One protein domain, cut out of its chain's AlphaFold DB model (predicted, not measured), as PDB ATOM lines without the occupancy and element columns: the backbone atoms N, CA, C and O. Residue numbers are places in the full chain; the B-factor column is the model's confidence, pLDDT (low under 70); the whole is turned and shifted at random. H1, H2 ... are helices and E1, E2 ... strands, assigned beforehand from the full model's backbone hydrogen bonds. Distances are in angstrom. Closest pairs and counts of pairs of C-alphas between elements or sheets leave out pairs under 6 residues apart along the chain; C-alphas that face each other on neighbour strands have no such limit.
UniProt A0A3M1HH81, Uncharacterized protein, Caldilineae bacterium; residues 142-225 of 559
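This is residues 142 to 225 of the 559 residues of an uncharacterized protein of Caldilineae bacterium (UniProt A0A3M1HH81). Two groups of parts make this domain: a broad base, in which H1 and H3 cross and a short ribbon of two parallel strands, E1 and E2, lies to one side near H2, and a head of three short helices, H4, H5 and H6. In the head H4 and H5 are side by side, and H6 runs across H5; the turn from H3 to H4 and the links before and after E2 join base and head. The printed part has 84 residues, with six named helices and two named strands in the order H1, H2, E1, H3, H4, E2, H5, H6, and its class is mostly helix. It is compact, with a radius of gyration of the C-alphas of 12.0 A, and spans 35 by 29 by 23 A.

H1, residues 142 to 156, touches H3, residues 168 to 176, about perpendicular at 89 degrees; their closest C-alphas, of Gly 150 and Gly 175, are 3.7 A apart. H2, residues 159 to 162, is close to H1 but not clearly touching, with the C-alphas of Val 154 and Tyr 160 closest at 7.2 A. E1, residues 164 to 166, and E2, residues 196 to 198, are parallel neighbours at 27 degrees, with N 165 and O 196 at 2.9 A and N 198 and O 165 at 2.9 A, within hydrogen-bond range. H3 and H4, residues 179 to 186, form a helical hairpin and only just touch, with 3 pairs of C-alphas within 8 A, the closest being those of Leu 174 and Arg 182 at 5.4 A; they run opposite ways at a shallow tilt of 34 degrees, only just short of steep. E1, H3, H4 and E2 form a strand-helix-strand unit, two parallel neighbour strands with helices between them along the chain, and its crossover is left-handed. H4 is the hub, touching three helices. It touches H5, residues 205 to 211, at a shallow tilt of 28 degrees, opposite ways, with the C-alphas of Cys 181 and Val 208 closest at 5.0 A. H5 touches H6, residues 215 to 220, about perpendicular at 73 degrees, with the C-alphas of Ala 211 and Ala 218 closest at 4.5 A. H4 and H6 only just touch, with 3 pairs of C-alphas within 8 A, the closest being those of His 180 and Trp 215 at 5.9 A. H1 is apart from H5 and H6. Each O i to N i+4 pair is within hydrogen-bond range in H1, H3, H4, H5 and H6; H2 is too short for such a pair.

H1 begins at C-alpha 142 (40.569, -46.550, -1.587) and is 21.4 A long from first to last C-alpha. H2 measures 5.5 A, E1 5.9 A, H3 12.6 A and H4 11.3 A, the last ending at C-alpha 186 (36.950, -40.525, 19.664). E2 measures 5.9 A, H5 9.5 A and H6 8.8 A, ending at C-alpha 220 (31.409, -51.977, 29.777).

The two C-alphas farthest apart, of Arg 142 and Asp 193, are 35.2 A apart. The printed part has no cut and no long link; the links from H4 to E2 and from E2 to H5 are short, and the others are tight. The mean pLDDT of the printed part is 88.3, and residues 162 and 192 are under 70.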
ATOM      1  N   ARG A 142      40.886 -45.887  -2.859       96.00
ATOM      2  CA  ARG A 142      40.569 -46.550  -1.587       96.00
ATOM      3  C   ARG A 142      40.384 -45.533  -0.462       96.00
ATOM      4  O   ARG A 142      39.387 -45.598   0.250       96.00
ATOM      5  N   GLN A 143      41.302 -44.575  -0.345       97.06
ATOM      6  CA  GLN A 143      41.213 -43.514   0.658       97.06
ATOM      7  C   GLN A 143      39.981 -42.632   0.459       97.06
ATOM      8  O   GLN A 143      39.380 -42.257   1.452       97.06
ATOM      9  N   ALA A 144      39.570 -42.334  -0.776       96.62
ATOM     10  CA  ALA A 144      38.368 -41.554  -1.056       96.62
ATOM     11  C   ALA A 144      37.105 -42.284  -0.568       96.62
ATOM     12  O   ALA A 144      36.266 -41.684   0.097       96.62
ATOM     13  N   ARG A 145      36.986 -43.597  -0.821       95.94
ATOM     14  CA  ARG A 145      35.864 -44.413  -0.315       95.94
ATOM     15  C   ARG A 145      35.843 -44.481   1.211       95.94
ATOM     16  O   ARG A 145      34.785 -44.351   1.824       95.94
ATOM     17  N   ASP A 146      37.003 -44.693   1.827       96.44
ATOM     18  CA  ASP A 146      37.146 -44.688   3.284       96.44
ATOM     19  C   ASP A 146      36.776 -43.313   3.850       96.44
ATOM     20  O   ASP A 146      35.952 -43.216   4.752       96.44
ATOM     21  N   TRP A 147      37.292 -42.243   3.254       97.44
ATOM     22  CA  TRP A 147      36.969 -40.872   3.618       97.44
ATOM     23  C   TRP A 147      35.463 -40.591   3.515       97.44
ATOM     24  O   TRP A 147      34.899 -40.085   4.477       97.44
ATOM     25  N   LEU A 148      34.777 -41.009   2.441       95.62
ATOM     26  CA  LEU A 148      33.329 -40.804   2.290       95.62
ATOM     27  C   LEU A 148      32.536 -41.518   3.397       95.62
ATOM     28  O   LEU A 148      31.620 -40.951   3.989       95.62
ATOM     29  N   ARG A 149      32.911 -42.760   3.731       93.31
ATOM     30  CA  ARG A 149      32.301 -43.494   4.855       93.31
ATOM     31  C   ARG A 149      32.540 -42.796   6.193       93.31
ATOM     32  O   ARG A 149      31.650 -42.791   7.042       93.31
ATOM     33  N   GLY A 150      33.735 -42.237   6.377       94.75
ATOM     34  CA  GLY A 150      34.109 -41.477   7.561       94.75
ATOM     35  C   GLY A 150      33.321 -40.177   7.687       94.75
ATOM     36  O   GLY A 150      32.696 -39.957   8.718       94.75
ATOM     37  N   VAL A 151      33.299 -39.345   6.643       94.69
ATOM     38  CA  VAL A 151      32.684 -38.008   6.685       94.69
ATOM     39  C   VAL A 151      31.169 -38.094   6.835       94.69
ATOM     40  O   VAL A 151      30.620 -37.371   7.656       94.69
ATOM     41  N   ARG A 152      30.509 -39.063   6.180       91.25
ATOM     42  CA  ARG A 152      29.087 -39.372   6.418       91.25
ATOM     43  C   ARG A 152      28.805 -39.677   7.881       91.25
ATOM     44  O   ARG A 152      27.814 -39.227   8.440       91.25
ATOM     45  N   TRP A 153      29.667 -40.476   8.509       91.25
ATOM     46  CA  TRP A 153      29.498 -40.827   9.913       91.25
ATOM     47  C   TRP A 153      29.755 -39.623  10.827       91.25
ATOM     48  O   TRP A 153      28.987 -39.404  11.758       91.25
ATOM     49  N   VAL A 154      30.789 -38.830  10.550       89.38
ATOM     50  CA  VAL A 154      31.115 -37.611  11.308       89.38
ATOM     51  C   VAL A 154      29.976 -36.587  11.222       89.38
ATOM     52  O   VAL A 154      29.565 -36.066  12.259       89.38
ATOM     53  N   ASP A 155      29.433 -36.342  10.027       86.25
ATOM     54  CA  ASP A 155      28.321 -35.409   9.812       86.25
ATOM     55  C   ASP A 155      27.013 -35.905  10.446       86.25
ATOM     56  O   ASP A 155      26.385 -35.178  11.218       86.25
ATOM     57  N   LYS A 156      26.651 -37.179  10.222       82.00
ATOM     58  CA  LYS A 156      25.450 -37.791  10.813       82.00
ATOM     59  C   LYS A 156      25.440 -37.687  12.339       82.00
ATOM     60  O   LYS A 156      24.391 -37.467  12.929       82.00
ATOM     61  N   ASN A 157      26.599 -37.848  12.978       79.00
ATOM     62  CA  ASN A 157      26.726 -37.802  14.437       79.00
ATOM     63  C   ASN A 157      27.126 -36.412  14.966       79.00
ATOM     64  O   ASN A 157      27.484 -36.296  16.138       79.00
ATOM     65  N   LYS A 158      27.090 -35.375  14.112       83.44
ATOM     66  CA  LYS A 158      27.374 -33.968  14.451       83.44
ATOM     67  C   LYS A 158      28.664 -33.785  15.250       83.44
ATOM     68  O   LYS A 158      28.750 -32.962  16.156       83.44
ATOM     69  N   ILE A 159      29.698 -34.550  14.898       84.00
ATOM     70  CA  ILE A 159      30.963 -34.557  15.643       84.00
ATOM     71  C   ILE A 159      31.684 -33.205  15.536       84.00
ATOM     72  O   ILE A 159      32.332 -32.787  16.494       84.00
ATOM     73  N   TYR A 160      31.518 -32.481  14.423       77.19
ATOM     74  CA  TYR A 160      32.067 -31.130  14.260       77.19
ATOM     75  C   TYR A 160      31.543 -30.131  15.308       77.19
ATOM     76  O   TYR A 160      32.254 -29.190  15.646       77.19
ATOM     77  N   ASN A 161      30.360 -30.367  15.892       71.69
ATOM     78  CA  ASN A 161      29.778 -29.491  16.915       71.69
ATOM     79  C   ASN A 161      30.410 -29.682  18.304       71.69
ATOM     80  O   ASN A 161      30.136 -28.905  19.208       71.69
ATOM     81  N   ARG A 162      31.267 -30.695  18.494       66.00
ATOM     82  CA  ARG A 162      31.915 -30.996  19.784       66.00
ATOM     83  C   ARG A 162      33.244 -30.263  19.983       66.00
ATOM     84  O   ARG A 162      34.125 -30.766  20.667       66.00
ATOM     85  N   MET A 163      33.438 -29.134  19.298       75.12
ATOM     86  CA  MET A 163      34.725 -28.425  19.234       75.12
ATOM     87  C   MET A 163      35.886 -29.317  18.736       75.12
ATOM     88  O   MET A 163      37.053 -29.112  19.059       75.12
ATOM     89  N   ILE A 164      35.588 -30.324  17.908       82.50
ATOM     90  CA  ILE A 164      36.595 -31.221  17.334       82.50
ATOM     91  C   ILE A 164      36.825 -30.859  15.869       82.50
ATOM     92  O   ILE A 164      35.948 -31.029  15.022       82.50
ATOM     93  N   ILE A 165      38.051 -30.450  15.540       86.38
ATOM     94  CA  ILE A 165      38.469 -30.218  14.155       86.38
ATOM     95  C   ILE A 165      39.142 -31.492  13.636       86.38
ATOM     96  O   ILE A 165      40.326 -31.745  13.886       86.38
ATOM     97  N   ILE A 166      38.382 -32.318  12.912       89.81
ATOM     98  CA  ILE A 166      38.864 -33.597  12.374       89.81
ATOM     99  C   ILE A 166      39.570 -33.387  11.032       89.81
ATOM    100  O   ILE A 166      39.032 -32.797  10.102       89.81
ATOM    101  N   THR A 167      40.791 -33.908  10.918       93.69
ATOM    102  CA  THR A 167      41.571 -33.864   9.671       93.69
ATOM    103  C   THR A 167      41.215 -35.018   8.723       93.69
ATOM    104  O   THR A 167      40.850 -36.101   9.180       93.69
ATOM    105  N   ASP A 168      41.405 -34.846   7.406       95.19
ATOM    106  CA  ASP A 168      41.122 -35.902   6.410       95.19
ATOM    107  C   ASP A 168      41.756 -37.268   6.731       95.19
ATOM    108  O   ASP A 168      41.076 -38.284   6.572       95.19
ATOM    109  N   PRO A 169      43.017 -37.362   7.216       97.19
ATOM    110  CA  PRO A 169      43.591 -38.649   7.604       97.19
ATOM    111  C   PRO A 169      42.810 -39.343   8.728       97.19
ATOM    112  O   PRO A 169      42.696 -40.565   8.717       97.19
ATOM    113  N   VAL A 170      42.246 -38.584   9.672       96.81
ATOM    114  CA  VAL A 170      41.388 -39.147  10.724       96.81
ATOM    115  C   VAL A 170      40.046 -39.586  10.155       96.81
ATOM    116  O   VAL A 170      39.617 -40.695  10.454       96.81
ATOM    117  N   ILE A 171      39.423 -38.786   9.284       96.81
ATOM    118  CA  ILE A 171      38.175 -39.168   8.602       96.81
ATOM    119  C   ILE A 171      38.353 -40.503   7.860       96.81
ATOM    120  O   ILE A 171      37.534 -41.409   8.009       96.81
ATOM    121  N   ILE A 172      39.460 -40.665   7.126       97.69
ATOM    122  CA  ILE A 172      39.810 -41.921   6.443       97.69
ATOM    123  C   ILE A 172      39.902 -43.084   7.436       97.69
ATOM    124  O   ILE A 172      39.336 -44.150   7.196       97.69
ATOM    125  N   VAL A 173      40.614 -42.898   8.554       97.69
ATOM    126  CA  VAL A 173      40.746 -43.931   9.593       97.69
ATOM    127  C   VAL A 173      39.380 -44.314  10.158       97.69
ATOM    128  O   VAL A 173      39.062 -45.500  10.208       97.69
ATOM    129  N   LEU A 174      38.539 -43.340  10.508       95.62
ATOM    130  CA  LEU A 174      37.189 -43.593  11.015       95.62
ATOM    131  C   LEU A 174      36.345 -44.372   9.999       95.62
ATOM    132  O   LEU A 174      35.667 -45.329  10.364       95.62
ATOM    133  N   GLY A 175      36.432 -44.038   8.712       94.31
ATOM    134  CA  GLY A 175      35.710 -44.756   7.664       94.31
ATOM    135  C   GLY A 175      36.133 -46.213   7.464       94.31
ATOM    136  O   GLY A 175      35.325 -47.021   7.001       94.31
ATOM    137  N   ARG A 176      37.363 -46.572   7.857       95.75
ATOM    138  CA  ARG A 176      37.859 -47.962   7.872       95.75
ATOM    139  C   ARG A 176      37.377 -48.751   9.084       95.75
ATOM    140  O   ARG A 176      37.287 -49.972   9.005       95.75
ATOM    141  N   LEU A 177      37.109 -48.074  10.196       93.50
ATOM    142  CA  LEU A 177      36.671 -48.711  11.430       93.50
ATOM    143  C   LEU A 177      35.180 -49.092  11.358       93.50
ATOM    144  O   LEU A 177      34.385 -48.357  10.754       93.50
ATOM    145  N   PRO A 178      34.768 -50.208  11.989       89.12
ATOM    146  CA  PRO A 178      33.358 -50.475  12.254       89.12
ATOM    147  C   PRO A 178      32.799 -49.437  13.236       89.12
ATOM    148  O   PRO A 178      33.547 -48.777  13.959       89.12
ATOM    149  N   TRP A 179      31.475 -49.277  13.266       84.56
ATOM    150  CA  TRP A 179      30.815 -48.155  13.944       84.56
ATOM    151  C   TRP A 179      31.182 -48.015  15.437       84.56
ATOM    152  O   TRP A 179      31.395 -46.897  15.898       84.56
ATOM    153  N   HIS A 180      31.316 -49.119  16.181       84.44
ATOM    154  CA  HIS A 180      31.653 -49.097  17.612       84.44
ATOM    155  C   HIS A 180      33.105 -48.665  17.833       84.44
ATOM    156  O   HIS A 180      33.399 -47.874  18.723       84.44
ATOM    157  N   CYS A 181      34.016 -49.098  16.961       92.88
ATOM    158  CA  CYS A 181      35.404 -48.657  16.999       92.88
ATOM    159  C   CYS A 181      35.556 -47.172  16.645       92.88
ATOM    160  O   CYS A 181      36.494 -46.548  17.124       92.88
ATOM    161  N   ARG A 182      34.655 -46.578  15.845       92.75
ATOM    162  CA  ARG A 182      34.682 -45.128  15.562       92.75
ATOM    163  C   ARG A 182      34.402 -44.303  16.810       92.75
ATOM    164  O   ARG A 182      35.123 -43.350  17.078       92.75
ATOM    165  N   TRP A 183      33.385 -44.696  17.576       89.69
ATOM    166  CA  TRP A 183      33.070 -44.061  18.855       89.69
ATOM    167  C   TRP A 183      34.196 -44.241  19.861       89.69
ATOM    168  O   TRP A 183      34.659 -43.257  20.427       89.69
ATOM    169  N   ALA A 184      34.706 -45.466  19.988       91.75
ATOM    170  CA  ALA A 184      35.841 -45.748  20.853       91.75
ATOM    171  C   ALA A 184      37.084 -44.927  20.464       91.75
ATOM    172  O   ALA A 184      37.764 -44.404  21.336       91.75
ATOM    173  N   ALA A 185      37.349 -44.735  19.165       94.75
ATOM    174  CA  ALA A 185      38.475 -43.933  18.684       94.75
ATOM    175  C   ALA A 185      38.395 -42.455  19.093       94.75
ATOM    176  O   ALA A 185      39.438 -41.817  19.229       94.75
ATOM    177  N   LEU A 186      37.184 -41.914  19.261       92.25
ATOM    178  CA  LEU A 186      36.950 -40.525  19.664       92.25
ATOM    179  C   LEU A 186      36.665 -40.363  21.164       92.25
ATOM    180  O   LEU A 186      36.442 -39.243  21.613       92.25
ATOM    181  N   ASN A 187      36.645 -41.451  21.936       89.81
ATOM    182  CA  ASN A 187      36.375 -41.389  23.367       89.81
ATOM    183  C   ASN A 187      37.446 -40.558  24.091       89.81
ATOM    184  O   ASN A 187      38.642 -40.756  23.864       89.81
ATOM    185  N   GLY A 188      36.992 -39.637  24.945       84.94
ATOM    186  CA  GLY A 188      37.836 -38.695  25.682       84.94
ATOM    187  C   GLY A 188      38.313 -37.483  24.870       84.94
ATOM    188  O   GLY A 188      39.109 -36.692  25.368       84.94
ATOM    189  N   LEU A 189      37.881 -37.321  23.610       87.50
ATOM    190  CA  LEU A 189      38.223 -36.151  22.795       87.50
ATOM    191  C   LEU A 189      37.100 -35.106  22.827       87.50
ATOM    192  O   LEU A 189      35.934 -35.445  22.633       87.50
ATOM    193  N   GLY A 190      37.472 -33.829  22.980       75.00
ATOM    194  CA  GLY A 190      36.538 -32.693  22.929       75.00
ATOM    195  C   GLY A 190      35.795 -32.399  24.238       75.00
ATOM    196  O   GLY A 190      34.783 -31.713  24.205       75.00
ATOM    197  N   GLU A 191      36.275 -32.914  25.374       72.94
ATOM    198  CA  GLU A 191      35.679 -32.696  26.708       72.94
ATOM    199  C   GLU A 191      36.149 -31.398  27.401       72.94
ATOM    200  O   GLU A 191      35.760 -31.138  28.533       72.94
ATOM    201  N   GLY A 192      36.984 -30.581  26.750       69.75
ATOM    202  CA  GLY A 192      37.455 -29.293  27.286       69.75
ATOM    203  C   GLY A 192      36.975 -28.107  26.455       69.75
ATOM    204  O   GLY A 192      36.614 -28.290  25.301       69.75
ATOM    205  N   ASP A 193      37.057 -26.891  27.003       74.19
ATOM    206  CA  ASP A 193      36.482 -25.650  26.437       74.19
ATOM    207  C   ASP A 193      37.164 -25.112  25.165       74.19
ATOM    208  O   ASP A 193      36.783 -24.072  24.628       74.19
ATOM    209  N   THR A 194      38.201 -25.790  24.669       77.56
ATOM    210  CA  THR A 194      38.991 -25.316  23.526       77.56
ATOM    211  C   THR A 194      38.913 -26.277  22.347       77.56
ATOM    212  O   THR A 194      39.050 -27.491  22.530       77.56
ATOM    213  N   PRO A 195      38.747 -25.768  21.111       83.31
ATOM    214  CA  PRO A 195      38.729 -26.628  19.945       83.31
ATOM    215  C   PRO A 195      40.033 -27.396  19.740       83.31
ATOM    216  O   PRO A 195      41.109 -26.810  19.611       83.31
ATOM    217  N   ILE A 196      39.941 -28.723  19.630       87.62
ATOM    218  CA  ILE A 196      41.109 -29.589  19.436       87.62
ATOM    219  C   ILE A 196      41.187 -30.034  17.978       87.62
ATOM    220  O   ILE A 196      40.272 -30.654  17.429       87.62
ATOM    221  N   ARG A 197      42.342 -29.794  17.348       92.31
ATOM    222  CA  ARG A 197      42.655 -30.355  16.027       92.31
ATOM    223  C   ARG A 197      43.115 -31.807  16.150       92.31
ATOM    224  O   ARG A 197      44.261 -32.093  16.508       92.31
ATOM    225  N   VAL A 198      42.236 -32.741  15.802       92.44
ATOM    226  CA  VAL A 198      42.469 -34.181  15.964       92.44
ATOM    227  C   VAL A 198      43.283 -34.752  14.800       92.44
ATOM    228  O   VAL A 198      42.940 -34.632  13.618       92.44
ATOM    229  N   ARG A 199      44.397 -35.398  15.160       94.31
ATOM    230  CA  ARG A 199      45.287 -36.169  14.280       94.31
ATOM    231  C   ARG A 199      45.165 -37.654  14.624       94.31
ATOM    232  O   ARG A 199      44.692 -37.999  15.699       94.31
ATOM    233  N   ILE A 200      45.659 -38.535  13.752       96.44
ATOM    234  CA  ILE A 200      45.570 -40.001  13.930       96.44
ATOM    235  C   ILE A 200      46.131 -40.459  15.289       96.44
ATOM    236  O   ILE A 200      45.550 -41.318  15.942       96.44
ATOM    237  N   ARG A 201      47.239 -39.857  15.736       94.94
ATOM    238  CA  ARG A 201      47.872 -40.159  17.031       94.94
ATOM    239  C   ARG A 201      47.042 -39.755  18.257       94.94
ATOM    240  O   ARG A 201      47.349 -40.211  19.344       94.94
ATOM    241  N   HIS A 202      46.048 -38.881  18.091       94.62
ATOM    242  CA  HIS A 202      45.162 -38.462  19.182       94.62
ATOM    243  C   HIS A 202      43.975 -39.420  19.347       94.62
ATOM    244  O   HIS A 202      43.246 -39.305  20.320       94.62
ATOM    245  N   LEU A 203      43.748 -40.341  18.402       95.38
ATOM    246  CA  LEU A 203      42.681 -41.327  18.540       95.38
ATOM    247  C   LEU A 203      42.992 -42.289  19.687       95.38
ATOM    248  O   LEU A 203      44.134 -42.722  19.853       95.38
ATOM    249  N   ASN A 204      41.962 -42.667  20.439       95.50
ATOM    250  CA  ASN A 204      42.091 -43.584  21.561       95.50
ATOM    251  C   ASN A 204      42.216 -45.037  21.065       95.50
ATOM    252  O   ASN A 204      41.260 -45.812  21.026       95.50
ATOM    253  N   TRP A 205      43.424 -45.412  20.642       96.44
ATOM    254  CA  TRP A 205      43.705 -46.742  20.095       96.44
ATOM    255  C   TRP A 205      43.537 -47.872  21.117       96.44
ATOM    256  O   TRP A 205      43.211 -48.995  20.727       96.44
ATOM    257  N   ALA A 206      43.699 -47.586  22.412       94.69
ATOM    258  CA  ALA A 206      43.408 -48.543  23.476       94.69
ATOM    259  C   ALA A 206      41.907 -48.874  23.518       94.69
ATOM    260  O   ALA A 206      41.535 -50.049  23.486       94.69
ATOM    261  N   ALA A 207      41.045 -47.853  23.469       92.94
ATOM    262  CA  ALA A 207      39.600 -48.035  23.383       92.94
ATOM    263  C   ALA A 207      39.188 -48.764  22.094       92.94
ATOM    264  O   ALA A 207      38.358 -49.673  22.140       92.94
ATOM    265  N   VAL A 208      39.812 -48.443  20.952       94.75
ATOM    266  CA  VAL A 208      39.590 -49.168  19.685       94.75
ATOM    267  C   VAL A 208      39.931 -50.651  19.823       94.75
ATOM    268  O   VAL A 208      39.139 -51.492  19.402       94.75
ATOM    269  N   LYS A 209      41.070 -50.993  20.438       95.44
ATOM    270  CA  LYS A 209      41.488 -52.389  20.653       95.44
ATOM    271  C   LYS A 209      40.490 -53.150  21.526       95.44
ATOM    272  O   LYS A 209      40.185 -54.307  21.246       95.44
ATOM    273  N   THR A 210      39.945 -52.501  22.554       92.12
ATOM    274  CA  THR A 210      38.870 -53.069  23.381       92.12
ATOM    275  C   THR A 210      37.594 -53.270  22.568       92.12
ATOM    276  O   THR A 210      36.993 -54.339  22.625       92.12
ATOM    277  N   ALA A 211      37.214 -52.286  21.751       88.56
ATOM    278  CA  ALA A 211      36.023 -52.342  20.910       88.56
ATOM    279  C   ALA A 211      36.087 -53.412  19.814       88.56
ATOM    280  O   ALA A 211      35.062 -54.010  19.496       88.56
ATOM    281  N   GLN A 212      37.278 -53.729  19.305       92.12
ATOM    282  CA  GLN A 212      37.489 -54.833  18.363       92.12
ATOM    283  C   GLN A 212      37.174 -56.215  18.956       92.12
ATOM    284  O   GLN A 212      36.887 -57.137  18.199       92.12
ATOM    285  N   ARG A 213      37.185 -56.369  20.290       90.06
ATOM    286  CA  ARG A 213      36.753 -57.608  20.969       90.06
ATOM    287  C   ARG A 213      35.228 -57.756  21.019       90.06
ATOM    288  O   ARG A 213      34.731 -58.798  21.428       90.06
ATOM    289  N   GLY A 214      34.493 -56.715  20.632       84.75
ATOM    290  CA  GLY A 214      33.037 -56.667  20.624       84.75
ATOM    291  C   GLY A 214      32.505 -55.376  21.241       84.75
ATOM    292  O   GLY A 214      33.082 -54.816  22.178       84.75
ATOM    293  N   TRP A 215      31.355 -54.912  20.749       81.06
ATOM    294  CA  TRP A 215      30.744 -53.663  21.214       81.06
ATOM    295  C   TRP A 215      30.370 -53.705  22.708       81.06
ATOM    296  O   TRP A 215      30.490 -52.690  23.388       81.06
ATOM    297  N   ARG A 216      30.005 -54.881  23.249       79.38
ATOM    298  CA  ARG A 216      29.705 -55.066  24.684       79.38
ATOM    299  C   ARG A 216      30.915 -54.770  25.574       79.38
ATOM    300  O   ARG A 216      30.763 -54.144  26.617       79.38
ATOM    301  N   ALA A 217      32.113 -55.176  25.149       81.75
ATOM    302  CA  ALA A 217      33.348 -54.899  25.881       81.75
ATOM    303  C   ALA A 217      33.676 -53.399  25.878       81.75
ATOM    304  O   ALA A 217      34.015 -52.846  26.920       81.75
ATOM    305  N   ALA A 218      33.514 -52.723  24.733       80.62
ATOM    306  CA  ALA A 218      33.683 -51.271  24.657       80.62
ATOM    307  C   ALA A 218      32.680 -50.514  25.526       80.62
ATOM    308  O   ALA A 218      33.050 -49.532  26.159       80.62
ATOM    309  N   TYR A 219      31.429 -50.972  25.571       78.62
ATOM    310  CA  TYR A 219      30.420 -50.355  26.417       78.62
ATOM    311  C   TYR A 219      30.729 -50.511  27.907       78.62
ATOM    312  O   TYR A 219      30.751 -49.513  28.617       78.62
ATOM    313  N   ARG A 220      31.037 -51.732  28.370       79.00
ATOM    314  CA  ARG A 220      31.409 -51.977  29.777       79.00
ATOM    315  C   ARG A 220      32.644 -51.176  30.202       79.00
ATOM    316  O   ARG A 220      32.758 -50.806  31.361       79.00
ATOM    317  N   ALA A 221      33.540 -50.888  29.260       80.19
ATOM    318  CA  ALA A 221      34.708 -50.040  29.478       80.19
ATOM    319  C   ALA A 221      34.427 -48.524  29.342       80.19
ATOM    320  O   ALA A 221      35.361 -47.733  29.421       80.19
ATOM    321  N   GLY A 222      33.174 -48.107  29.114       81.31
ATOM    322  CA  GLY A 222      32.772 -46.696  29.034       81.31
ATOM    323  C   GLY A 222      33.086 -45.993  27.705       81.31
ATOM    324  O   GLY A 222      32.969 -44.776  27.611       81.31
ATOM    325  N   TYR A 223      33.477 -46.725  26.657       82.62
ATOM    326  CA  TYR A 223      33.952 -46.135  25.397       82.62
ATOM    327  C   TYR A 223      32.860 -45.850  24.359       82.62
ATOM    328  O   TYR A 223      33.138 -45.229  23.330       82.62
ATOM    329  N   LEU A 224      31.630 -46.317  24.588       77.50
ATOM    330  CA  LEU A 224      30.493 -46.085  23.696       77.50
ATOM    331  C   LEU A 224      29.473 -45.159  24.370       77.50
ATOM    332  O   LEU A 224      29.062 -45.449  25.494       77.50
ATOM    333  N   PRO A 225      29.002 -44.094  23.694       72.62
ATOM    334  CA  PRO A 225      27.918 -43.280  24.225       72.62
ATOM    335  C   PRO A 225      26.638 -44.105  24.373       72.62
ATOM    336  O   PRO A 225      26.276 -44.865  23.469       72.62
TER     337      PRO A 225